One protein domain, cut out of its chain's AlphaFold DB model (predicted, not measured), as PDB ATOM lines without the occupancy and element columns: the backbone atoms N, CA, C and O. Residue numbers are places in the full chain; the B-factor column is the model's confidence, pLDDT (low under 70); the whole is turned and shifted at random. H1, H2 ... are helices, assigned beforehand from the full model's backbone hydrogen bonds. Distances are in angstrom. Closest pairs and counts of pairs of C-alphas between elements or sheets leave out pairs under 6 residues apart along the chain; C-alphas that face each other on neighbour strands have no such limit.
ATOM      1  N   ALA A   2       4.618  12.006  44.236       83.38
ATOM      2  CA  ALA A   2       5.815  11.309  44.760       83.38
ATOM      3  C   ALA A   2       5.673   9.768  44.786       83.38
ATOM      4  O   ALA A   2       6.600   9.035  44.449       83.38
ATOM      5  N   THR A   3       4.473   9.274  45.099       89.38
ATOM      6  CA  THR A   3       4.136   7.842  45.086       89.38
ATOM      7  C   THR A   3       4.152   7.220  43.690       89.38
ATOM      8  O   THR A   3       4.410   6.028  43.556       89.38
ATOM      9  N   ASP A   4       3.871   8.003  42.647       91.06
ATOM     10  CA  ASP A   4       3.757   7.499  41.273       91.06
ATOM     11  C   ASP A   4       5.142   7.355  40.639       91.06
ATOM     12  O   ASP A   4       5.426   6.343  40.000       91.06
ATOM     13  N   VAL A   5       6.046   8.298  40.930       91.88
ATOM     14  CA  VAL A   5       7.463   8.211  40.545       91.88
ATOM     15  C   VAL A   5       8.122   6.990  41.190       91.88
ATOM     16  O   VAL A   5       8.767   6.205  40.503       91.88
ATOM     17  N   GLN A   6       7.893   6.752  42.488       92.56
ATOM     18  CA  GLN A   6       8.440   5.575  43.181       92.56
ATOM     19  C   GLN A   6       7.944   4.247  42.587       92.56
ATOM     20  O   GLN A   6       8.722   3.295  42.456       92.56
ATOM     21  N   LYS A   7       6.664   4.173  42.194       94.62
ATOM     22  CA  LYS A   7       6.115   3.008  41.483       94.62
ATOM     23  C   LYS A   7       6.788   2.820  40.119       94.62
ATOM     24  O   LYS A   7       7.153   1.694  39.787       94.62
ATOM     25  N   GLY A   8       7.008   3.906  39.373       96.56
ATOM     26  CA  GLY A   8       7.712   3.887  38.088       96.56
ATOM     27  C   GLY A   8       9.165   3.416  38.197       96.56
ATOM     28  O   GLY A   8       9.599   2.572  37.412       96.56
ATOM     29  N   VAL A   9       9.902   3.879  39.211       96.94
ATOM     30  CA  VAL A   9      11.283   3.438  39.474       96.94
ATOM     31  C   VAL A   9      11.329   1.946  39.788       96.94
ATOM     32  O   VAL A   9      12.138   1.228  39.207       96.94
ATOM     33  N   LYS A  10      10.424   1.441  40.644       97.25
ATOM     34  CA  LYS A  10      10.344  -0.001  40.939       97.25
ATOM     35  C   LYS A  10      10.173  -0.828  39.661       97.25
ATOM     36  O   LYS A  10      10.921  -1.781  39.472       97.25
ATOM     37  N   ALA A  11       9.221  -0.449  38.808       97.75
ATOM     38  CA  ALA A  11       8.968  -1.144  37.550       97.75
ATOM     39  C   ALA A  11      10.175  -1.081  36.598       97.75
ATOM     40  O   ALA A  11      10.457  -2.044  35.898       97.75
ATOM     41  N   SER A  12      10.921   0.025  36.606       98.25
ATOM     42  CA  SER A  12      12.105   0.206  35.753       98.25
ATOM     43  C   SER A  12      13.295  -0.631  36.209       98.25
ATOM     44  O   SER A  12      13.953  -1.259  35.387       98.25
ATOM     45  N   VAL A  13      13.529  -0.726  37.519       98.25
ATOM     46  CA  VAL A  13      14.544  -1.631  38.079       98.25
ATOM     47  C   VAL A  13      14.195  -3.090  37.756       98.25
ATOM     48  O   VAL A  13      15.055  -3.849  37.324       98.25
ATOM     49  N   GLU A  14      12.925  -3.476  37.898       98.19
ATOM     50  CA  GLU A  14      12.439  -4.809  37.517       98.19
ATOM     51  C   GLU A  14      12.596  -5.093  36.020       98.19
ATOM     52  O   GLU A  14      13.050  -6.174  35.641       98.19
ATOM     53  N   TYR A  15      12.318  -4.105  35.170       97.94
ATOM     54  CA  TYR A  15      12.557  -4.195  33.735       97.94
ATOM     55  C   TYR A  15      14.032  -4.476  33.414       97.94
ATOM     56  O   TYR A  15      14.310  -5.385  32.634       97.94
ATOM     57  N   VAL A  16      14.974  -3.759  34.043       98.19
ATOM     58  CA  VAL A  16      16.423  -3.966  33.849       98.19
ATOM     59  C   VAL A  16      16.863  -5.347  34.327       98.19
ATOM     60  O   VAL A  16      17.570  -6.041  33.602       98.19
ATOM     61  N   CYS A  17      16.402  -5.797  35.495       98.06
ATOM     62  CA  CYS A  17      16.656  -7.151  35.996       98.06
ATOM     63  C   CYS A  17      16.224  -8.233  34.989       98.06
ATOM     64  O   CYS A  17      16.986  -9.152  34.671       98.06
ATOM     65  N   ASN A  18      15.013  -8.097  34.441       96.56
ATOM     66  CA  ASN A  18      14.488  -9.011  33.427       96.56
ATOM     67  C   ASN A  18      15.280  -8.923  32.117       96.56
ATOM     68  O   ASN A  18      15.481  -9.933  31.444       96.56
ATOM     69  N   LEU A  19      15.745  -7.726  31.756       95.88
ATOM     70  CA  LEU A  19      16.551  -7.499  30.564       95.88
ATOM     71  C   LEU A  19      17.911  -8.192  30.662       95.88
ATOM     72  O   LEU A  19      18.261  -8.953  29.764       95.88
ATOM     73  N   LEU A  20      18.622  -8.008  31.777       95.81
ATOM     74  CA  LEU A  20      19.894  -8.680  32.064       95.81
ATOM     75  C   LEU A  20      19.739 -10.203  32.020       95.81
ATOM     76  O   LEU A  20      20.517 -10.885  31.358       95.81
ATOM     77  N   THR A  21      18.679 -10.726  32.643       94.06
ATOM     78  CA  THR A  21      18.370 -12.163  32.615       94.06
ATOM     79  C   THR A  21      18.119 -12.647  31.185       94.06
ATOM     80  O   THR A  21      18.635 -13.679  30.775       94.06
ATOM     81  N   SER A  22      17.377 -11.877  30.379       91.88
ATOM     82  CA  SER A  22      17.103 -12.228  28.976       91.88
ATOM     83  C   SER A  22      18.334 -12.204  28.064       91.88
ATOM     84  O   SER A  22      18.288 -12.782  26.978       91.88
ATOM     85  N   LEU A  23      19.407 -11.538  28.504       91.88
ATOM     86  CA  LEU A  23      20.712 -11.506  27.846       91.88
ATOM     87  C   LEU A  23      21.633 -12.646  28.308       91.88
ATOM     88  O   LEU A  23      22.734 -12.771  27.782       91.88
ATOM     89  N   GLY A  24      21.204 -13.480  29.261       91.12
ATOM     90  CA  GLY A  24      22.002 -14.583  29.799       91.12
ATOM     91  C   GLY A  24      22.825 -14.242  31.036       91.12
ATOM     92  O   GLY A  24      23.666 -15.044  31.440       91.12
ATOM     93  N   ALA A  25      22.619 -13.072  31.649       93.19
ATOM     94  CA  ALA A  25      23.222 -12.786  32.945       93.19
ATOM     95  C   ALA A  25      22.481 -13.547  34.069       93.19
ATOM     96  O   ALA A  25      21.267 -13.754  33.973       93.19
ATOM     97  N   PRO A  26      23.173 -13.924  35.161       93.38
ATOM     98  CA  PRO A  26      22.565 -14.508  36.345       93.38
ATOM     99  C   PRO A  26      21.390 -13.665  36.856       93.38
ATOM    100  O   PRO A  26      21.462 -12.431  36.842       93.38
ATOM    101  N   PRO A  27      20.311 -14.306  37.334       94.75
ATOM    102  CA  PRO A  27      19.117 -13.594  37.753       94.75
ATOM    103  C   PRO A  27      19.422 -12.693  38.955       94.75
ATOM    104  O   PRO A  27      19.817 -13.157  40.026       94.75
ATOM    105  N   VAL A  28      19.182 -11.392  38.792       96.88
ATOM    106  CA  VAL A  28      19.292 -10.394  39.860       96.88
ATOM    107  C   VAL A  28      17.915  -9.822  40.165       96.88
ATOM    108  O   VAL A  28      17.165  -9.468  39.261       96.88
ATOM    109  N   THR A  29      17.550  -9.740  41.442       97.88
ATOM    110  CA  THR A  29      16.232  -9.232  41.842       97.88
ATOM    111  C   THR A  29      16.264  -7.719  42.071       97.88
ATOM    112  O   THR A  29      17.291  -7.195  42.515       97.88
ATOM    113  N   PRO A  30      15.134  -7.005  41.896       98.06
ATOM    114  CA  PRO A  30      15.052  -5.578  42.221       98.06
ATOM    115  C   PRO A  30      15.438  -5.266  43.668       98.06
ATOM    116  O   PRO A  30      16.010  -4.220  43.958       98.06
ATOM    117  N   GLU A  31      15.144  -6.192  44.582       97.94
ATOM    118  CA  GLU A  31      15.513  -6.068  45.990       97.94
ATOM    119  C   GLU A  31      17.028  -6.132  46.198       97.94
ATOM    120  O   GLU A  31      17.559  -5.385  47.010       97.94
ATOM    121  N   THR A  32      17.745  -6.940  45.414       98.06
ATOM    122  CA  THR A  32      19.215  -6.992  45.470       98.06
ATOM    123  C   THR A  32      19.820  -5.649  45.055       98.06
ATOM    124  O   THR A  32      20.718  -5.151  45.729       98.06
ATOM    125  N   LEU A  33      19.290  -5.012  44.002       98.12
ATOM    126  CA  LEU A  33      19.753  -3.688  43.561       98.12
ATOM    127  C   LEU A  33      19.419  -2.587  44.584       98.12
ATOM    128  O   LEU A  33      20.223  -1.690  44.821       98.12
ATOM    129  N   ARG A  34      18.268  -2.676  45.264       97.44
ATOM    130  CA  ARG A  34      17.923  -1.769  46.376       97.44
ATOM    131  C   ARG A  34      18.831  -1.956  47.585       97.44
ATOM    132  O   ARG A  34      19.302  -0.977  48.149       97.44
ATOM    133  N   GLN A  35      19.098  -3.198  47.970       97.50
ATOM    134  CA  GLN A  35      20.035  -3.532  49.040       97.50
ATOM    135  C   GLN A  35      21.437  -3.001  48.730       97.50
ATOM    136  O   GLN A  35      22.071  -2.407  49.600       97.50
ATOM    137  N   ALA A  36      21.881  -3.136  47.480       97.00
ATOM    138  CA  ALA A  36      23.141  -2.578  47.009       97.00
ATOM    139  C   ALA A  36      23.174  -1.046  47.080       97.00
ATOM    140  O   ALA A  36      24.154  -0.479  47.556       97.00
ATOM    141  N   LYS A  37      22.078  -0.365  46.717       96.88
ATOM    142  CA  LYS A  37      21.942   1.087  46.908       96.88
ATOM    143  C   LYS A  37      22.193   1.497  48.369       96.88
ATOM    144  O   LYS A  37      22.878   2.488  48.613       96.88
ATOM    145  N   PHE A  38      21.729   0.710  49.339       96.44
ATOM    146  CA  PHE A  38      21.970   0.930  50.774       96.44
ATOM    147  C   PHE A  38      23.234   0.248  51.321       96.44
ATOM    148  O   PHE A  38      23.373   0.106  52.534       96.44
ATOM    149  N   ASN A  39      24.166  -0.157  50.456       95.69
ATOM    150  CA  ASN A  39      25.440  -0.757  50.849       95.69
ATOM    151  C   ASN A  39      25.320  -2.053  51.679       95.69
ATOM    152  O   ASN A  39      26.207  -2.396  52.458       95.69
ATOM    153  N   ALA A  40      24.238  -2.819  51.510       96.00
ATOM    154  CA  ALA A  40      24.086  -4.095  52.201       96.00
ATOM    155  C   ALA A  40      25.065  -5.147  51.625       96.00
ATOM    156  O   ALA A  40      25.023  -5.417  50.418       96.00
ATOM    157  N   PRO A  41      25.910  -5.796  52.449       94.00
ATOM    158  CA  PRO A  41      26.975  -6.686  51.970       94.00
ATOM    159  C   PRO A  41      26.441  -7.937  51.257       94.00
ATOM    160  O   PRO A  41      27.042  -8.413  50.299       94.00
ATOM    161  N   ALA A  42      25.254  -8.420  51.641       94.94
ATOM    162  CA  ALA A  42      24.609  -9.575  51.013       94.94
ATOM    163  C   ALA A  42      24.306  -9.382  49.512       94.94
ATOM    164  O   ALA A  42      24.137 -10.361  48.784       94.94
ATOM    165  N   ALA A  43      24.235  -8.132  49.035       96.12
ATOM    166  CA  ALA A  43      24.030  -7.842  47.622       96.12
ATOM    167  C   ALA A  43      25.321  -7.978  46.794       96.12
ATOM    168  O   ALA A  43      25.239  -8.341  45.622       96.12
ATOM    169  N   ALA A  44      26.501  -7.753  47.388       94.56
ATOM    170  CA  ALA A  44      27.779  -7.777  46.672       94.56
ATOM    171  C   ALA A  44      28.032  -9.136  46.005       94.56
ATOM    172  O   ALA A  44      28.304  -9.198  44.806       94.56
ATOM    173  N   GLY A  45      27.820 -10.228  46.749       92.31
ATOM    174  CA  GLY A  45      28.012 -11.589  46.241       92.31
ATOM    175  C   GLY A  45      27.162 -11.925  45.011       92.31
ATOM    176  O   GLY A  45      27.586 -12.703  44.163       92.31
ATOM    177  N   LYS A  46      25.989 -11.294  44.875       94.50
ATOM    178  CA  LYS A  46      25.080 -11.485  43.735       94.50
ATOM    179  C   LYS A  46      25.403 -10.579  42.548       94.50
ATOM    180  O   LYS A  46      25.053 -10.921  41.424       94.50
ATOM    181  N   LEU A  47      26.038  -9.431  42.780       96.19
ATOM    182  CA  LEU A  47      26.365  -8.468  41.727       96.19
ATOM    183  C   LEU A  47      27.604  -8.869  40.927       96.19
ATOM    184  O   LEU A  47      27.628  -8.675  39.715       96.19
ATOM    185  N   TRP A  48      28.605  -9.471  41.569       94.38
ATOM    186  CA  TRP A  48      29.833  -9.891  40.889       94.38
ATOM    187  C   TRP A  48      29.605 -10.836  39.694       94.38
ATOM    188  O   TRP A  48      30.138 -10.547  38.619       94.38
ATOM    189  N   PRO A  49      28.784 -11.904  39.799       94.00
ATOM    190  CA  PRO A  49      28.461 -12.747  38.646       94.00
ATOM    191  C   PRO A  49      27.770 -11.993  37.503       94.00
ATOM    192  O   PRO A  49      28.013 -12.272  36.329       94.00
ATOM    193  N   VAL A  50      26.927 -11.005  37.819       95.81
ATOM    194  CA  VAL A  50      26.250 -10.178  36.809       95.81
ATOM    195  C   VAL A  50      27.257  -9.301  36.064       95.81
ATOM    196  O   VAL A  50      27.251  -9.290  34.835       95.81
ATOM    197  N   LEU A  51      28.161  -8.624  36.786       96.38
ATOM    198  CA  LEU A  51      29.234  -7.816  36.192       96.38
ATOM    199  C   LEU A  51      30.118  -8.665  35.272       96.38
ATOM    200  O   LEU A  51      30.351  -8.299  34.122       96.38
ATOM    201  N   HIS A  52      30.547  -9.832  35.752       95.06
ATOM    202  CA  HIS A  52      31.333 -10.786  34.973       95.06
ATOM    203  C   HIS A  52      30.617 -11.221  33.694       95.06
ATOM    204  O   HIS A  52      31.219 -11.244  32.623       95.06
ATOM    205  N   SER A  53      29.316 -11.504  33.784       94.38
ATOM    206  CA  SER A  53      28.517 -11.895  32.618       94.38
ATOM    207  C   SER A  53      28.445 -10.795  31.575       94.38
ATOM    208  O   SER A  53      28.573 -11.078  30.392       94.38
ATOM    209  N   LEU A  54      28.263  -9.540  31.996       96.06
ATOM    210  CA  LEU A  54      28.232  -8.403  31.078       96.06
ATOM    211  C   LEU A  54      29.585  -8.175  30.402       96.06
ATOM    212  O   LEU A  54      29.618  -7.894  29.205       96.06
ATOM    213  N   VAL A  55      30.690  -8.352  31.131       96.25
ATOM    214  CA  VAL A  55      32.036  -8.304  30.543       96.25
ATOM    215  C   VAL A  55      32.195  -9.405  29.486       96.25
ATOM    216  O   VAL A  55      32.603  -9.115  28.366       96.25
ATOM    217  N   LEU A  56      31.808 -10.649  29.789       94.44
ATOM    218  CA  LEU A  56      31.857 -11.752  28.819       94.44
ATOM    219  C   LEU A  56      30.948 -11.522  27.606       94.44
ATOM    220  O   LEU A  56      31.350 -11.783  26.472       94.44
ATOM    221  N   LEU A  57      29.734 -11.013  27.819       93.31
ATOM    222  CA  LEU A  57      28.804 -10.678  26.741       93.31
ATOM    223  C   LEU A  57      29.387  -9.608  25.815       93.31
ATOM    224  O   LEU A  57      29.294  -9.738  24.597       93.31
ATOM    225  N   GLN A  58      30.044  -8.593  26.377       95.38
ATOM    226  CA  GLN A  58      30.718  -7.562  25.594       95.38
ATOM    227  C   GLN A  58      31.897  -8.130  24.797       95.38
ATOM    228  O   GLN A  58      32.006  -7.846  23.607       95.38
ATOM    229  N   LEU A  59      32.732  -8.976  25.408       94.00
ATOM    230  CA  LEU A  59      33.868  -9.615  24.730       94.00
ATOM    231  C   LEU A  59      33.441 -10.574  23.613       94.00
ATOM    232  O   LEU A  59      34.168 -10.750  22.642       94.00
ATOM    233  N   THR A  60      32.261 -11.179  23.733       91.75
ATOM    234  CA  THR A  60      31.702 -12.090  22.722       91.75
ATOM    235  C   THR A  60      30.822 -11.382  21.688       91.75
ATOM    236  O   THR A  60      30.283 -12.033  20.795       91.75
ATOM    237  N   GLY A  61      30.661 -10.057  21.784       90.06
ATOM    238  CA  GLY A  61      29.879  -9.265  20.835       90.06
ATOM    239  C   GLY A  61      28.357  -9.397  20.974       90.06
ATOM    240  O   GLY A  61      27.638  -8.990  20.065       90.06
ATOM    241  N   PHE A  62      27.849  -9.914  22.101       86.62
ATOM    242  CA  PHE A  62      26.431 -10.246  22.327       86.62
ATOM    243  C   PHE A  62      25.843 -11.105  21.204       86.62
ATOM    244  O   PHE A  62      24.980 -10.664  20.433       86.62
ATOM    245  N   PRO A  63      26.317 -12.345  21.090       81.06
ATOM    246  CA  PRO A  63      25.950 -13.198  19.977       81.06
ATOM    247  C   PRO A  63      24.439 -13.503  19.994       81.06
ATOM    248  O   PRO A  63      23.832 -13.751  21.039       81.06
ATOM    249  N   GLN A  64      23.805 -13.446  18.822       79.38
ATOM    250  CA  GLN A  64      22.361 -13.653  18.688       79.38
ATOM    251  C   GLN A  64      22.024 -15.154  18.772       79.38
ATOM    252  O   GLN A  64      22.496 -15.927  17.946       79.38
ATOM    253  N   GLY A  65      21.172 -15.582  19.716       75.56
ATOM    254  CA  GLY A  65      20.682 -16.971  19.789       75.56
ATOM    255  C   GLY A  65      20.519 -17.518  21.210       75.56
ATOM    256  O   GLY A  65      20.404 -16.745  22.161       75.56
ATOM    257  N   ASP A  66      20.547 -18.848  21.345       75.06
ATOM    258  CA  ASP A  66      20.390 -19.615  22.603       75.06
ATOM    259  C   ASP A  66      21.613 -19.503  23.540       75.06
ATOM    260  O   ASP A  66      21.912 -20.370  24.358       75.06
ATOM    261  N   ILE A  67      22.386 -18.425  23.422       72.31
ATOM    262  CA  ILE A  67      23.625 -18.233  24.185       72.31
ATOM    263  C   ILE A  67      23.325 -17.834  25.623       72.31
ATOM    264  O   ILE A  67      24.113 -18.135  26.511       72.31
ATOM    265  N   SER A  68      22.137 -17.280  25.868       73.69
ATOM    266  CA  SER A  68      21.591 -17.173  27.220       73.69
ATOM    267  C   SER A  68      21.589 -18.527  27.933       73.69
ATOM    268  O   SER A  68      21.962 -18.594  29.102       73.69
ATOM    269  N   ASP A  69      21.235 -19.606  27.231       81.38
ATOM    270  CA  ASP A  69      21.164 -20.943  27.821       81.38
ATOM    271  C   ASP A  69      22.572 -21.490  28.063       81.38
ATOM    272  O   ASP A  69      22.867 -21.965  29.155       81.38
ATOM    273  N   ARG A  70      23.492 -21.299  27.110       81.50
ATOM    274  CA  ARG A  70      24.900 -21.711  27.265       81.50
ATOM    275  C   ARG A  70      25.629 -20.958  28.377       81.50
ATOM    276  O   ARG A  70      26.377 -21.566  29.135       81.50
ATOM    277  N   LEU A  71      25.430 -19.645  28.494       80.56
ATOM    278  CA  LEU A  71      25.992 -18.857  29.593       80.56
ATOM    279  C   LEU A  71      25.383 -19.285  30.927       80.56
ATOM    280  O   LEU A  71      26.109 -19.410  31.908       80.56
ATOM    281  N   SER A  72      24.081 -19.578  30.959       79.50
ATOM    282  CA  SER A  72      23.422 -20.113  32.154       79.50
ATOM    283  C   SER A  72      23.984 -21.480  32.556       79.50
ATOM    284  O   SER A  72      24.231 -21.709  33.736       79.50
ATOM    285  N   GLU A  73      24.248 -22.369  31.596       83.62
ATOM    286  CA  GLU A  73      24.912 -23.657  31.832       83.62
ATOM    287  C   GLU A  73      26.349 -23.477  32.332       83.62
ATOM    288  O   GLU A  73      26.762 -24.147  33.276       83.62
ATOM    289  N   LEU A  74      27.109 -22.544  31.749       81.38
ATOM    290  CA  LEU A  74      28.449 -22.205  32.228       81.38
ATOM    291  C   LEU A  74      28.406 -21.723  33.679       81.38
ATOM    292  O   LEU A  74      29.203 -22.185  34.489       81.38
ATOM    293  N   TRP A  75      27.446 -20.865  34.032       79.69
ATOM    294  CA  TRP A  75      27.251 -20.413  35.410       79.69
ATOM    295  C   TRP A  75      26.822 -21.526  36.360       79.69
ATOM    296  O   TRP A  75      27.270 -21.540  37.500       79.69
ATOM    297  N   ALA A  76      25.990 -22.464  35.908       82.38
ATOM    298  CA  ALA A  76      25.594 -23.619  36.711       82.38
ATOM    299  C   ALA A  76      26.774 -24.565  37.004       82.38
ATOM    300  O   ALA A  76      26.774 -25.242  38.029       82.38
ATOM    301  N   ASN A  77      27.771 -24.597  36.114       81.88
ATOM    302  CA  ASN A  77      28.962 -25.442  36.232       81.88
ATOM    303  C   ASN A  77      30.166 -24.728  36.870       81.88
ATOM    304  O   ASN A  77      31.118 -25.386  37.293       81.88
ATOM    305  N   LEU A  78      30.149 -23.395  36.925       79.00
ATOM    306  CA  LEU A  78      31.152 -22.601  37.624       79.00
ATOM    307  C   LEU A  78      30.951 -22.774  39.128       79.00
ATOM    308  O   LEU A  78      30.036 -22.204  39.717       79.00
ATOM    309  N   ASP A  79      31.834 -23.550  39.754       78.44
ATOM    310  CA  ASP A  79      31.944 -23.592  41.208       78.44
ATOM    311  C   ASP A  79      32.398 -22.215  41.721       78.44
ATOM    312  O   ASP A  79      33.577 -21.845  41.658       78.44
ATOM    313  N   LEU A  80      31.423 -21.416  42.155       72.19
ATOM    314  CA  LEU A  80      31.635 -20.047  42.611       72.19
ATOM    315  C   LEU A  80      32.397 -19.998  43.939       72.19
ATOM    316  O   LEU A  80      33.107 -19.016  44.168       72.19
ATOM    317  N   GLU A  81      32.318 -21.046  44.772       75.81
ATOM    318  CA  GLU A  81      32.771 -21.023  46.174       75.81
ATOM    319  C   GLU A  81      34.293 -20.845  46.348       75.81
ATOM    320  O   GLU A  81      34.757 -20.567  47.451       75.81
ATOM    321  N   GLY A  82      35.083 -20.891  45.271       81.88
ATOM    322  CA  GLY A  82      36.523 -20.593  45.300       81.88
ATOM    323  C   GLY A  82      37.018 -19.630  44.219       81.88
ATOM    324  O   GLY A  82      38.224 -19.410  44.104       81.88
ATOM    325  N   GLN A  83      36.128 -19.074  43.389       87.50
ATOM    326  CA  GLN A  83      36.524 -18.281  42.212       87.50
ATOM    327  C   GLN A  83      36.200 -16.791  42.319       87.50
ATOM    328  O   GLN A  83      36.519 -16.026  41.411       87.50
ATOM    329  N   HIS A  84      35.625 -16.358  43.436       87.81
ATOM    330  CA  HIS A  84      35.243 -14.970  43.680       87.81
ATOM    331  C   HIS A  84      36.376 -13.957  43.448       87.81
ATOM    332  O   HIS A  84      36.153 -12.940  42.793       87.81
ATOM    333  N   GLU A  85      37.598 -14.254  43.898       88.75
ATOM    334  CA  GLU A  85      38.765 -13.384  43.678       88.75
ATOM    335  C   GLU A  85      39.154 -13.291  42.198       88.75
ATOM    336  O   GLU A  85      39.461 -12.209  41.700       88.75
ATOM    337  N   LYS A  86      39.083 -14.410  41.467       89.81
ATOM    338  CA  LYS A  86      39.383 -14.449  40.027       89.81
ATOM    339  C   LYS A  86      38.348 -13.668  39.227       89.81
ATOM    340  O   LYS A  86      38.715 -12.909  38.335       89.81
ATOM    341  N   ILE A  87      37.070 -13.828  39.575       91.69
ATOM    342  CA  ILE A  87      35.964 -13.083  38.971       91.69
ATOM    343  C   ILE A  87      36.146 -11.581  39.214       91.69
ATOM    344  O   ILE A  87      36.037 -10.799  38.273       91.69
ATOM    345  N   ALA A  88      36.458 -11.182  40.451       92.19
ATOM    346  CA  ALA A  88      36.674  -9.782  40.800       92.19
ATOM    347  C   ALA A  88      37.852  -9.178  40.024       92.19
ATOM    348  O   ALA A  88      37.682  -8.144  39.383       92.19
ATOM    349  N   ALA A  89      39.003  -9.858  39.999       91.94
ATOM    350  CA  ALA A  89      40.181  -9.410  39.258       91.94
ATOM    351  C   ALA A  89      39.919  -9.306  37.744       91.94
ATOM    352  O   ALA A  89      40.349  -8.348  37.105       91.94
ATOM    353  N   PHE A  90      39.181 -10.264  37.173       93.56
ATOM    354  CA  PHE A  90      38.781 -10.242  35.766       93.56
ATOM    355  C   PHE A  90      37.890  -9.035  35.450       93.56
ATOM    356  O   PHE A  90      38.166  -8.282  34.518       93.56
ATOM    357  N   VAL A  91      36.837  -8.824  36.245       95.06
ATOM    358  CA  VAL A  91      35.918  -7.693  36.068       95.06
ATOM    359  C   VAL A  91      36.657  -6.370  36.238       95.06
ATOM    360  O   VAL A  91      36.506  -5.478  35.409       95.06
ATOM    361  N   GLU A  92      37.489  -6.243  37.271       94.06
ATOM    362  CA  GLU A  92      38.269  -5.035  37.535       94.06
ATOM    363  C   GLU A  92      39.238  -4.715  36.392       94.06
ATOM    364  O   GLU A  92      39.309  -3.562  35.959       94.06
ATOM    365  N   TYR A  93      39.937  -5.725  35.863       94.31
ATOM    366  CA  TYR A  93      40.822  -5.567  34.711       94.31
ATOM    367  C   TYR A  93      40.080  -4.961  33.515       94.31
ATOM    368  O   TYR A  93      40.523  -3.947  32.974       94.31
ATOM    369  N   TYR A  94      38.929  -5.525  33.136       96.12
ATOM    370  CA  TYR A  94      38.170  -5.037  31.982       96.12
ATOM    371  C   TYR A  94      37.486  -3.694  32.227       96.12
ATOM    372  O   TYR A  94      37.467  -2.856  31.330       96.12
ATOM    373  N   LEU A  95      36.989  -3.441  33.440       95.50
ATOM    374  CA  LEU A  95      36.462  -2.127  33.801       95.50
ATOM    375  C   LEU A  95      37.533  -1.044  33.632       95.50
ATOM    376  O   LEU A  95      37.264  -0.017  33.014       95.50
ATOM    377  N   ARG A  96      38.756  -1.281  34.121       93.62
ATOM    378  CA  ARG A  96      39.877  -0.344  33.949       93.62
ATOM    379  C   ARG A  96      40.284  -0.208  32.484       93.62
ATOM    380  O   ARG A  96      40.485   0.910  32.020       93.62
ATOM    381  N   LEU A  97      40.371  -1.326  31.758       94.94
ATOM    382  CA  LEU A  97      40.724  -1.343  30.337       94.94
ATOM    383  C   LEU A  97      39.747  -0.512  29.495       94.94
ATOM    384  O   LEU A  97      40.166   0.193  28.583       94.94
ATOM    385  N   TRP A  98      38.455  -0.555  29.820       95.88
ATOM    386  CA  TRP A  98      37.415   0.210  29.129       95.88
ATOM    387  C   TRP A  98      37.198   1.623  29.696       95.88
ATOM    388  O   TRP A  98      36.244   2.302  29.316       95.88
ATOM    389  N   GLY A  99      38.083   2.090  30.584       94.94
ATOM    390  CA  GLY A  99      38.081   3.466  31.081       94.94
ATOM    391  C   GLY A  99      37.065   3.752  32.189       94.94
ATOM    392  O   GLY A  99      36.710   4.910  32.407       94.94
ATOM    393  N   CYS A 100      36.583   2.734  32.907       92.75
ATOM    394  CA  CYS A 100      35.815   2.955  34.127       92.75
ATOM    395  C   CYS A 100      36.723   3.608  35.181       92.75
ATOM    396  O   CYS A 100      37.807   3.101  35.482       92.75
ATOM    397  N   SER A 101      36.297   4.754  35.720       83.00
ATOM    398  CA  SER A 101      37.098   5.537  36.670       83.00
ATOM    399  C   SER A 101      37.525   4.708  37.884       83.00
ATOM    400  O   SER A 101      36.742   3.903  38.388       83.00
ATOM    401  N   SER A 102      38.721   4.968  38.417       74.50
ATOM    402  CA  SER A 102      39.221   4.302  39.631       74.50
ATOM    403  C   SER A 102      38.266   4.444  40.823       74.50
ATOM    404  O   SER A 102      38.183   3.560  41.671       74.50
ATOM    405  N   GLN A 103      37.500   5.538  40.859       75.94
ATOM    406  CA  GLN A 103      36.475   5.775  41.866       75.94
ATOM    407  C   GLN A 103      35.264   4.853  41.706       75.94
ATOM    408  O   GLN A 103      34.648   4.514  42.705       75.94
ATOM    409  N   ALA A 104      34.906   4.459  40.486       71.19
ATOM    410  CA  ALA A 104      33.802   3.537  40.219       71.19
ATOM    411  C   ALA A 104      34.255   2.068  40.193       71.19
ATOM    412  O   ALA A 104      33.420   1.171  40.304       71.19
ATOM    413  N   THR A 105      35.558   1.803  40.050       77.62
ATOM    414  CA  THR A 105      36.082   0.438  40.081       77.62
ATOM    415  C   THR A 105      36.165  -0.078  41.519       77.62
ATOM    416  O   THR A 105      36.918   0.485  42.325       77.62
ATOM    417  N   PRO A 106      35.448  -1.162  41.856       77.19
ATOM    418  CA  PRO A 106      35.606  -1.819  43.146       77.19
ATOM    419  C   PRO A 106      37.061  -2.271  43.303       77.19
ATOM    420  O   PRO A 106      37.588  -2.965  42.438       77.19
ATOM    421  N   HIS A 107      37.721  -1.863  44.385       76.25
ATOM    422  CA  HIS A 107      39.082  -2.312  44.665       76.25
ATOM    423  C   HIS A 107      39.026  -3.752  45.178       76.25
ATOM    424  O   HIS A 107      38.416  -4.017  46.215       76.25
ATOM    425  N   ALA A 108      39.677  -4.682  44.478       64.38
ATOM    426  CA  ALA A 108      39.651  -6.107  44.806       64.38
ATOM    427  C   ALA A 108      40.482  -6.497  46.051       64.38
ATOM    428  O   ALA A 108      40.964  -7.623  46.139       64.38
ATOM    429  N   GLU A 109      40.653  -5.611  47.041       72.31
ATOM    430  CA  GLU A 109      41.403  -5.935  48.266       72.31
ATOM    431  C   GLU A 109      40.775  -7.103  49.045       72.31
ATOM    432  O   GLU A 109      41.488  -7.870  49.690       72.31
ATOM    433  N   SER A 110      39.449  -7.256  48.975       77.62
ATOM    434  CA  SER A 110      38.780  -8.554  49.102       77.62
ATOM    435  C   SER A 110      37.340  -8.483  48.589       77.62
ATOM    436  O   SER A 110      36.670  -7.448  48.673       77.62
ATOM    437  N   PHE A 111      36.831  -9.616  48.100       80.88
ATOM    438  CA  PHE A 111      35.440  -9.759  47.658       80.88
ATOM    439  C   PHE A 111      34.433  -9.353  48.749       80.88
ATOM    440  O   PHE A 111      33.431  -8.705  48.460       80.88
ATOM    441  N   GLU A 112      34.733  -9.679  50.012       81.62
ATOM    442  CA  GLU A 112      33.888  -9.378  51.178       81.62
ATOM    443  C   GLU A 112      33.920  -7.905  51.603       81.62
ATOM    444  O   GLU A 112      32.954  -7.407  52.178       81.62
ATOM    445  N   LYS A 113      35.026  -7.200  51.342       86.69
ATOM    446  CA  LYS A 113      35.191  -5.785  51.708       86.69
ATOM    447  C   LYS A 113      34.604  -4.833  50.677       86.69
ATOM    448  O   LYS A 113      34.449  -3.647  50.964       86.69
ATOM    449  N   THR A 114      34.299  -5.329  49.482       90.25
ATOM    450  CA  THR A 114      33.772  -4.490  48.412       90.25
ATOM    451  C   THR A 114      32.370  -4.004  48.773       90.25
ATOM    452  O   THR A 114      31.458  -4.795  49.021       90.25
ATOM    453  N   GLN A 115      32.184  -2.686  48.774       93.25
ATOM    454  CA  GLN A 115      30.888  -2.075  49.034       93.25
ATOM    455  C   GLN A 115      29.912  -2.400  47.897       93.25
ATOM    456  O   GLN A 115      30.210  -2.202  46.718       93.25
ATOM    457  N   SER A 116      28.717  -2.895  48.230       95.56
ATOM    458  CA  SER A 116      27.738  -3.289  47.212       95.56
ATOM    459  C   SER A 116      27.214  -2.108  46.387       95.56
ATOM    460  O   SER A 116      26.818  -2.310  45.240       95.56
ATOM    461  N   ARG A 117      27.277  -0.875  46.907       95.56
ATOM    462  CA  ARG A 117      26.968   0.346  46.150       95.56
ATOM    463  C   ARG A 117      27.986   0.617  45.048       95.56
ATOM    464  O   ARG A 117      27.574   0.967  43.947       95.56
ATOM    465  N   ASP A 118      29.277   0.412  45.304       94.31
ATOM    466  CA  ASP A 118      30.317   0.579  44.278       94.31
ATOM    467  C   ASP A 118      30.103  -0.425  43.136       94.31
ATOM    468  O   ASP A 118      30.166  -0.066  41.962       94.31
ATOM    469  N   LEU A 119      29.718  -1.663  43.468       95.69
ATOM    470  CA  LEU A 119      29.348  -2.677  42.474       95.69
ATOM    471  C   LEU A 119      28.096  -2.308  41.680       95.69
ATOM    472  O   LEU A 119      28.025  -2.585  40.486       95.69
ATOM    473  N   LEU A 120      27.109  -1.680  42.320       97.06
ATOM    474  CA  LEU A 120      25.918  -1.184  41.635       97.06
ATOM    475  C   LEU A 120      26.260  -0.046  40.661       97.06
ATOM    476  O   LEU A 120      25.708  -0.001  39.564       97.06
ATOM    477  N   ILE A 121      27.187   0.841  41.025       96.19
ATOM    478  CA  ILE A 121      27.672   1.908  40.138       96.19
ATOM    479  C   ILE A 121      28.458   1.314  38.968       96.19
ATOM    480  O   ILE A 121      28.190   1.675  37.823       96.19
ATOM    481  N   ALA A 122      29.350   0.355  39.225       96.00
ATOM    482  CA  ALA A 122      30.049  -0.384  38.173       96.00
ATOM    483  C   ALA A 122      29.066  -1.102  37.230       96.00
ATOM    484  O   ALA A 122      29.263  -1.106  36.015       96.00
ATOM    485  N   LEU A 123      27.970  -1.654  37.770       97.56
ATOM    486  CA  LEU A 123      26.904  -2.266  36.977       97.56
ATOM    487  C   LEU A 123      26.200  -1.227  36.103       97.56
ATOM    488  O   LEU A 123      26.023  -1.467  34.914       97.56
ATOM    489  N   GLY A 124      25.828  -0.074  36.663       97.44
ATOM    490  CA  GLY A 124      25.252   1.030  35.893       97.44
ATOM    491  C   GLY A 124      26.180   1.495  34.770       97.44
ATOM    492  O   GLY A 124      25.741   1.642  33.633       97.44
ATOM    493  N   TRP A 125      27.476   1.633  35.056       97.19
ATOM    494  CA  TRP A 125      28.479   1.986  34.054       97.19
ATOM    495  C   TRP A 125      28.570   0.936  32.936       97.19
ATOM    496  O   TRP A 125      28.527   1.298  31.763       97.19
ATOM    497  N   LEU A 126      28.604  -0.362  33.266       96.94
ATOM    498  CA  LEU A 126      28.623  -1.437  32.264       96.94
ATOM    499  C   LEU A 126      27.340  -1.499  31.437       96.94
ATOM    500  O   LEU A 126      27.411  -1.718  30.231       96.94
ATOM    501  N   ILE A 127      26.172  -1.300  32.055       97.62
ATOM    502  CA  ILE A 127      24.884  -1.252  31.348       97.62
ATOM    503  C   ILE A 127      24.907  -0.148  30.286       97.62
ATOM    504  O   ILE A 127      24.468  -0.385  29.160       97.62
ATOM    505  N   ALA A 128      25.454   1.025  30.625       97.19
ATOM    506  CA  ALA A 128      25.614   2.135  29.691       97.19
ATOM    507  C   ALA A 128      26.671   1.831  28.616       97.19
ATOM    508  O   ALA A 128      26.411   2.013  27.430       97.19
ATOM    509  N   HIS A 129      27.841   1.323  29.014       96.25
ATOM    510  CA  HIS A 129      28.953   1.017  28.108       96.25
ATOM    511  C   HIS A 129      28.597  -0.057  27.071       96.25
ATOM    512  O   HIS A 129      29.005   0.023  25.916       96.25
ATOM    513  N   THR A 130      27.821  -1.062  27.473       96.00
ATOM    514  CA  THR A 130      27.444  -2.192  26.611       96.00
ATOM    515  C   THR A 130      26.104  -2.001  25.896       96.00
ATOM    516  O   THR A 130      25.700  -2.876  25.127       96.00
ATOM    517  N   ASP A 131      25.436  -0.862  26.108       96.56
ATOM    518  CA  ASP A 131      24.146  -0.503  25.503       96.56
ATOM    519  C   ASP A 131      23.067  -1.589  25.700       96.56
ATOM    520  O   ASP A 131      22.384  -2.043  24.774       96.56
ATOM    521  N   VAL A 132      22.935  -2.054  26.948       96.25
ATOM    522  CA  VAL A 132      22.040  -3.163  27.332       96.25
ATOM    523  C   VAL A 132      20.594  -2.920  26.893       96.25
ATOM    524  O   VAL A 132      19.928  -3.860  26.456       96.25
ATOM    525  N   PHE A 133      20.104  -1.677  26.971       97.12
ATOM    526  CA  PHE A 133      18.746  -1.317  26.554       97.12
ATOM    527  C   PHE A 133      18.536  -1.521  25.055       97.12
ATOM    528  O   PHE A 133      17.596  -2.221  24.668       97.12
ATOM    529  N   SER A 134      19.427  -0.993  24.212       96.12
ATOM    530  CA  SER A 134      19.307  -1.157  22.762       96.12
ATOM    531  C   SER A 134      19.489  -2.610  22.344       96.12
ATOM    532  O   SER A 134      18.701  -3.112  21.545       96.12
ATOM    533  N   ARG A 135      20.462  -3.331  22.916       95.00
ATOM    534  CA  ARG A 135      20.675  -4.759  22.612       95.00
ATOM    535  C   ARG A 135      19.491  -5.619  23.044       95.00
ATOM    536  O   ARG A 135      19.017  -6.470  22.291       95.00
ATOM    537  N   GLY A 136      18.956  -5.369  24.233       93.81
ATOM    538  CA  GLY A 136      17.764  -6.046  24.718       93.81
ATOM    539  C   GLY A 136      16.525  -5.757  23.860       93.81
ATOM    540  O   GLY A 136      15.758  -6.675  23.549       93.81
ATOM    541  N   LEU A 137      16.363  -4.514  23.393       95.06
ATOM    542  CA  LEU A 137      15.329  -4.144  22.426       95.06
ATOM    543  C   LEU A 137      15.540  -4.857  21.082       95.06
ATOM    544  O   LEU A 137      14.587  -5.406  20.530       95.06
ATOM    545  N   GLN A 138      16.769  -4.938  20.570       93.69
ATOM    546  CA  GLN A 138      17.089  -5.678  19.343       93.69
ATOM    547  C   GLN A 138      16.707  -7.161  19.450       93.69
ATOM    548  O   GLN A 138      16.076  -7.697  18.543       93.69
ATOM    549  N   ILE A 139      16.994  -7.823  20.574       92.06
ATOM    550  CA  ILE A 139      16.609  -9.229  20.781       92.06
ATOM    551  C   ILE A 139      15.086  -9.385  20.817       92.06
ATOM    552  O   ILE A 139      14.537 -10.287  20.177       92.06
ATOM    553  N   ARG A 140      14.376  -8.512  21.543       93.12
ATOM    554  CA  ARG A 140      12.906  -8.556  21.618       93.12
ATOM    555  C   ARG A 140      12.266  -8.304  20.257       93.12
ATOM    556  O   ARG A 140      11.401  -9.073  19.845       93.12
ATOM    557  N   THR A 141      12.726  -7.290  19.529       93.19
ATOM    558  CA  THR A 141      12.241  -6.991  18.175       93.19
ATOM    559  C   THR A 141      12.558  -8.123  17.202       93.19
ATOM    560  O   THR A 141      11.689  -8.503  16.424       93.19
ATOM    561  N   ALA A 142      13.731  -8.756  17.293       92.06
ATOM    562  CA  ALA A 142      14.058  -9.941  16.503       92.06
ATOM    563  C   ALA A 142      13.111 -11.118  16.798       92.06
ATOM    564  O   ALA A 142      12.661 -11.785  15.869       92.06
ATOM    565  N   ARG A 143      12.751 -11.365  18.066       92.31
ATOM    566  CA  ARG A 143      11.767 -12.402  18.441       92.31
ATOM    567  C   ARG A 143      10.372 -12.099  17.894       92.31
ATOM    568  O   ARG A 143       9.733 -12.991  17.344       92.31
ATOM    569  N   LEU A 144       9.929 -10.845  17.991       93.38
ATOM    570  CA  LEU A 144       8.658 -10.406  17.410       93.38
ATOM    571  C   LEU A 144       8.659 -10.588  15.885       93.38
ATOM    572  O   LEU A 144       7.717 -11.152  15.333       93.38
ATOM    573  N   ARG A 145       9.757 -10.232  15.208       92.56
ATOM    574  CA  ARG A 145       9.931 -10.435  13.761       92.56
ATOM    575  C   ARG A 145       9.942 -11.907  13.359       92.56
ATOM    576  O   ARG A 145       9.313 -12.251  12.368       92.56
ATOM    577  N   LYS A 146      10.572 -12.792  14.139       92.38
ATOM    578  CA  LYS A 146      10.547 -14.250  13.899       92.38
ATOM    579  C   LYS A 146       9.135 -14.843  13.931       92.38
ATOM    580  O   LYS A 146       8.922 -15.916  13.380       92.38
ATOM    581  N   SER A 147       8.176 -14.170  14.571       92.12
ATOM    582  CA  SER A 147       6.776 -14.605  14.563       92.12
ATOM    583  C   SER A 147       6.063 -14.324  13.233       92.12
ATOM    584  O   SER A 147       4.993 -14.893  12.991       92.12
ATOM    585  N   LEU A 148       6.624 -13.467  12.372       91.25
ATOM    586  CA  LEU A 148       6.060 -13.145  11.064       91.25
ATOM    587  C   LEU A 148       6.415 -14.197  10.010       91.25
ATOM    588  O   LEU A 148       7.452 -14.852  10.107       91.25
ATOM    589  N   PRO A 149       5.568 -14.353   8.978       89.62
ATOM    590  CA  PRO A 149       5.941 -15.115   7.795       89.62
ATOM    591  C   PRO A 149       7.218 -14.535   7.156       89.62
ATOM    592  O   PRO A 149       7.353 -13.311   7.103       89.62
ATOM    593  N   PRO A 150       8.122 -15.378   6.622       87.06
ATOM    594  CA  PRO A 150       9.404 -14.938   6.055       87.06
ATOM    595  C   PRO A 150       9.250 -13.988   4.857       87.06
ATOM    596  O   PRO A 150      10.165 -13.229   4.553       87.06
ATOM    597  N   ASP A 151       8.087 -14.001   4.202       83.81
ATOM    598  CA  ASP A 151       7.803 -13.205   3.006       83.81
ATOM    599  C   ASP A 151       7.344 -11.768   3.306       83.81
ATOM    600  O   ASP A 151       7.097 -10.996   2.377       83.81
ATOM    601  N   VAL A 152       7.180 -11.399   4.581       82.38
ATOM    602  CA  VAL A 152       6.682 -10.076   4.972       82.38
ATOM    603  C   VAL A 152       7.852  -9.186   5.404       82.38
ATOM    604  O   VAL A 152       8.379  -9.367   6.503       82.38
ATOM    605  N   PRO A 153       8.272  -8.215   4.572       77.12
ATOM    606  CA  PRO A 153       9.356  -7.311   4.931       77.12
ATOM    607  C   PRO A 153       8.927  -6.357   6.057       77.12
ATOM    608  O   PRO A 153       7.837  -5.784   6.010       77.12
ATOM    609  N   LEU A 154       9.811  -6.173   7.045       76.69
ATOM    610  CA  LEU A 154       9.730  -5.121   8.064       76.69
ATOM    611  C   LEU A 154      10.986  -4.226   8.020       76.69
ATOM    612  O   LEU A 154      12.083  -4.772   7.866       76.69
ATOM    613  N   PRO A 155      10.879  -2.897   8.236       73.75
ATOM    614  CA  PRO A 155       9.642  -2.137   8.450       73.75
ATOM    615  C   PRO A 155       8.712  -2.233   7.237       73.75
ATOM    616  O   PRO A 155       9.177  -2.483   6.121       73.75
ATOM    617  N   VAL A 287       2.616  -6.632  14.757       94.06
ATOM    618  CA  VAL A 287       4.013  -6.826  15.171       94.06
ATOM    619  C   VAL A 287       4.786  -5.508  15.178       94.06
ATOM    620  O   VAL A 287       5.564  -5.279  16.101       94.06
ATOM    621  N   ASP A 288       4.578  -4.640  14.192       92.19
ATOM    622  CA  ASP A 288       5.215  -3.324  14.117       92.19
ATOM    623  C   ASP A 288       4.766  -2.408  15.269       92.19
ATOM    624  O   ASP A 288       5.599  -1.836  15.973       92.19
ATOM    625  N   GLU A 289       3.466  -2.377  15.572       94.19
ATOM    626  CA  GLU A 289       2.908  -1.685  16.738       94.19
ATOM    627  C   GLU A 289       3.498  -2.228  18.049       94.19
ATOM    628  O   GLU A 289       3.883  -1.455  18.932       94.19
ATOM    629  N   ALA A 290       3.639  -3.552  18.173       95.25
ATOM    630  CA  ALA A 290       4.275  -4.173  19.331       95.25
ATOM    631  C   ALA A 290       5.761  -3.791  19.453       95.25
ATOM    632  O   ALA A 290       6.243  -3.553  20.561       95.25
ATOM    633  N   ILE A 291       6.487  -3.686  18.333       94.00
ATOM    634  CA  ILE A 291       7.881  -3.218  18.294       94.00
ATOM    635  C   ILE A 291       7.970  -1.759  18.753       94.00
ATOM    636  O   ILE A 291       8.790  -1.444  19.619       94.00
ATOM    637  N   HIS A 292       7.117  -0.880  18.225       93.81
ATOM    638  CA  HIS A 292       7.073   0.531  18.610       93.81
ATOM    639  C   HIS A 292       6.701   0.716  20.083       93.81
ATOM    640  O   HIS A 292       7.348   1.490  20.793       93.81
ATOM    641  N   THR A 293       5.719  -0.043  20.568       96.31
ATOM    642  CA  THR A 293       5.310  -0.046  21.977       96.31
ATOM    643  C   THR A 293       6.453  -0.513  22.876       96.31
ATOM    644  O   THR A 293       6.768   0.159  23.858       96.31
ATOM    645  N   ALA A 294       7.133  -1.606  22.517       95.75
ATOM    646  CA  ALA A 294       8.283  -2.110  23.263       95.75
ATOM    647  C   ALA A 294       9.454  -1.113  23.275       95.75
ATOM    648  O   ALA A 294      10.119  -0.961  24.298       95.75
ATOM    649  N   ALA A 295       9.697  -0.406  22.167       96.19
ATOM    650  CA  ALA A 295      10.723   0.630  22.090       96.19
ATOM    651  C   ALA A 295      10.396   1.827  22.997       96.19
ATOM    652  O   ALA A 295      11.254   2.273  23.759       96.19
ATOM    653  N   ALA A 296       9.149   2.308  22.969       96.88
ATOM    654  CA  ALA A 296       8.690   3.400  23.825       96.88
ATOM    655  C   ALA A 296       8.730   3.020  25.316       96.88
ATOM    656  O   ALA A 296       9.171   3.809  26.153       96.88
ATOM    657  N   GLU A 297       8.317   1.795  25.651       96.94
ATOM    658  CA  GLU A 297       8.407   1.258  27.007       96.94
ATOM    659  C   GLU A 297       9.866   1.146  27.473       96.94
ATOM    660  O   GLU A 297      10.184   1.595  28.578       96.94
ATOM    661  N   SER A 298      10.759   0.619  26.628       97.31
ATOM    662  CA  SER A 298      12.191   0.511  26.930       97.31
ATOM    663  C   SER A 298      12.811   1.881  27.196       97.31
ATOM    664  O   SER A 298      13.463   2.051  28.221       97.31
ATOM    665  N   ALA A 299      12.544   2.871  26.339       97.12
ATOM    666  CA  ALA A 299      13.046   4.235  26.505       97.12
ATOM    667  C   ALA A 299      12.537   4.892  27.802       97.12
ATOM    668  O   ALA A 299      13.282   5.577  28.503       97.12
ATOM    669  N   ARG A 300      11.268   4.652  28.167       97.88
ATOM    670  CA  ARG A 300      10.701   5.134  29.435       97.88
ATOM    671  C   ARG A 300      11.402   4.506  30.642       97.88
ATOM    672  O   ARG A 300      11.711   5.218  31.597       97.88
ATOM    673  N   HIS A 301      11.616   3.190  30.627       98.00
ATOM    674  CA  HIS A 301      12.295   2.494  31.723       98.00
ATOM    675  C   HIS A 301      13.770   2.862  31.821       98.00
ATOM    676  O   HIS A 301      14.272   3.008  32.930       98.00
ATOM    677  N   GLU A 302      14.434   3.070  30.690       98.00
ATOM    678  CA  GLU A 302      15.806   3.558  30.632       98.00
ATOM    679  C   GLU A 302      15.945   4.921  31.318       98.00
ATOM    680  O   GLU A 302      16.746   5.068  32.239       98.00
ATOM    681  N   ALA A 303      15.101   5.893  30.959       97.75
ATOM    682  CA  ALA A 303      15.131   7.223  31.568       97.75
ATOM    683  C   ALA A 303      14.925   7.181  33.096       97.75
ATOM    684  O   ALA A 303      15.665   7.810  33.851       97.75
ATOM    685  N   LEU A 304      13.940   6.406  33.566       97.69
ATOM    686  CA  LEU A 304      13.661   6.248  34.999       97.69
ATOM    687  C   LEU A 304      14.765   5.479  35.738       97.69
ATOM    688  O   LEU A 304      15.027   5.760  36.907       97.69
ATOM    689  N   PHE A 305      15.394   4.503  35.082       98.06
ATOM    690  CA  PHE A 305      16.520   3.766  35.642       98.06
ATOM    691  C   PHE A 305      17.736   4.673  35.823       98.06
ATOM    692  O   PHE A 305      18.333   4.661  36.897       98.06
ATOM    693  N   TRP A 306      18.064   5.507  34.832       98.00
ATOM    694  CA  TRP A 306      19.188   6.437  34.944       98.00
ATOM    695  C   TRP A 306      18.955   7.515  36.000       98.00
ATOM    696  O   TRP A 306      19.840   7.739  36.819       98.00
ATOM    697  N   GLN A 307      17.742   8.065  36.096       97.00
ATOM    698  CA  GLN A 307      17.376   8.961  37.200       97.00
ATOM    699  C   GLN A 307      17.549   8.285  38.572       97.00
ATOM    700  O   GLN A 307      17.966   8.902  39.552       97.00
ATOM    701  N   TRP A 308      17.216   6.996  38.673       97.69
ATOM    702  CA  TRP A 308      17.441   6.242  39.901       97.69
ATOM    703  C   TRP A 308      18.935   6.021  40.175       97.69
ATOM    704  O   TRP A 308      19.353   6.182  41.322       97.69
ATOM    705  N   MET A 309      19.738   5.710  39.155       97.88
ATOM    706  CA  MET A 309      21.190   5.550  39.278       97.88
ATOM    707  C   MET A 309      21.898   6.846  39.689       97.88
ATOM    708  O   MET A 309      22.804   6.782  40.513       97.88
ATOM    709  N   GLU A 310      21.455   8.012  39.211       96.31
ATOM    710  CA  GLU A 310      21.945   9.318  39.683       96.31
ATOM    711  C   GLU A 310      21.792   9.436  41.207       96.31
ATOM    712  O   GLU A 310      22.763   9.708  41.906       96.31
ATOM    713  N   SER A 311      20.629   9.054  41.757       96.50
ATOM    714  CA  SER A 311      20.426   9.057  43.216       96.50
ATOM    715  C   SER A 311      21.350   8.099  43.981       96.50
ATOM    716  O   SER A 311      21.601   8.301  45.166       96.50
ATOM    717  N   VAL A 312      21.832   7.025  43.341       96.12
ATOM    718  CA  VAL A 312      22.801   6.091  43.943       96.12
ATOM    719  C   VAL A 312      24.182   6.747  44.030       96.12
ATOM    720  O   VAL A 312      24.883   6.556  45.025       96.12
ATOM    721  N   VAL A 313      24.559   7.516  43.005       94.56
ATOM    722  CA  VAL A 313      25.812   8.277  42.967       94.56
ATOM    723  C   VAL A 313      25.773   9.414  43.991       94.56
ATOM    724  O   VAL A 313      26.681   9.498  44.816       94.56
ATOM    725  N   ASP A 314      24.686  10.186  44.047       94.44
ATOM    726  CA  ASP A 314      24.514  11.272  45.025       94.44
ATOM    727  C   ASP A 314      24.643  10.766  46.476       94.44
ATOM    728  O   ASP A 314      25.323  11.361  47.314       94.44
ATOM    729  N   GLU A 315      24.026   9.620  46.791       93.56
ATOM    730  CA  GLU A 315      24.110   8.998  48.120       93.56
ATOM    731  C   GLU A 315      25.517   8.484  48.464       93.56
ATOM    732  O   GLU A 315      25.867   8.368  49.645       93.56
ATOM    733  N   ARG A 316      26.330   8.145  47.458       92.19
ATOM    734  CA  ARG A 316      27.735   7.774  47.651       92.19
ATOM    735  C   ARG A 316      28.577   8.988  48.010       92.19
ATOM    736  O   ARG A 316      29.342   8.920  48.968       92.19
ATOM    737  N   GLU A 317      28.413  10.078  47.271       90.31
ATOM    738  CA  GLU A 317      29.147  11.323  47.502       90.31
ATOM    739  C   GLU A 317      28.791  11.935  48.862       90.31
ATOM    740  O   GLU A 317      29.680  12.321  49.620       90.31
ATOM    741  N   ALA A 318      27.506  11.914  49.235       91.56
ATOM    742  CA  ALA A 318      27.050  12.386  50.541       91.56
ATOM    743  C   ALA A 318      27.629  11.567  51.711       91.56
ATOM    744  O   ALA A 318      27.971  12.130  52.749       91.56
ATOM    745  N   GLY A 319      27.768  10.246  51.553       85.88
ATOM    746  CA  GLY A 319      28.313   9.362  52.591       85.88
ATOM    747  C   GLY A 319      29.830   9.468  52.793       85.88
ATOM    748  O   GLY A 319      30.330   9.088  53.849       85.88
TER     749      GLY A 319
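This is residues 2 to 155 and 287 to 319 of the 536 residues of the protein "DUF4509 domain-containing protein" of Klebsormidium nitens (UniProt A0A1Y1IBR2). What does the model look like? A long helix, H8, runs along the longest axis; H6 and then H7 run back along it, and H1 crosses it, with residues 2 to 7 reaching past it. H3 packs side by side with H6, H5 crosses H3, short H2 crosses the first residues of H3 and H6, and H4 lies off to one side, touching no helix. How much is printed? There are 187 residues with eight named helices, H1 to H8 in order, and no named strand; the class is all helix. The whole is compact, with a radius of gyration of the C-alphas of 17.3 A and spans of 57 by 44 by 27 A.

Where do the first helices lie? H1, residues 2 to 22, begins at C-alpha 2 (5.815, 11.309, 44.760) and is 30.5 A long. H2 is residues 30 to 37, H3 residues 41 to 59, 28.3 A long, and H4 residues 67 to 77. Where do the others lie? H5 is residues 84 to 97, H6 residues 116 to 129 and H7 residues 132 to 146, 20.9 A long. H8, residues 287 to 319, is 47.5 A long and ends at C-alpha 319 (28.313, 9.362, 52.591).

What does H1 touch? Residues 8 to 16 touch H8, closest at the C-alphas of Ser 12 and His 301, 4.6 A, only just about perpendicular at 71 degrees. Residues 10 to 17 touch H2, and residues 19 to 22 touch H7. How do H2 to H6 stand? H2 touches H3, about perpendicular at 76 degrees, with the C-alphas of Thr 32 and Ala 43 closest at 5.3 A. H3 touches H6 at a shallow tilt of 20 degrees, the same way, closest at Ala 44 and Ser 116, C-alphas 4.5 A apart; H5 touches H3 at a steep tilt of 53 degrees. H4 is close to H3 but not clearly touching, at 8.0 A between the C-alphas of Ser 53 and Leu 71. What does H8 touch besides H1? It touches H7 at a shallow tilt of 17 degrees, opposite ways, closest at the C-alphas of Thr 141 and Ile 291, 5.8 A, and H6 at a steep tilt of 40 degrees. Are the helix backbones complete? Every O i to N i+4 pair is within hydrogen-bond range in H1, H2 and H4 to H8; in H3 it is 11 of 15.

How far does it reach? The C-alphas of Asp 151 and Gly 319, the two farthest apart, are 58.2 A apart. Where is the cut? Residues 156 to 286 are not printed, and C-alphas 155 and 287 are 9.9 A apart. Which link is long, and where is confidence low? The link from H5 to H6, residues 98 to 115, is long; pLDDT is under 70 at residue 108 alone.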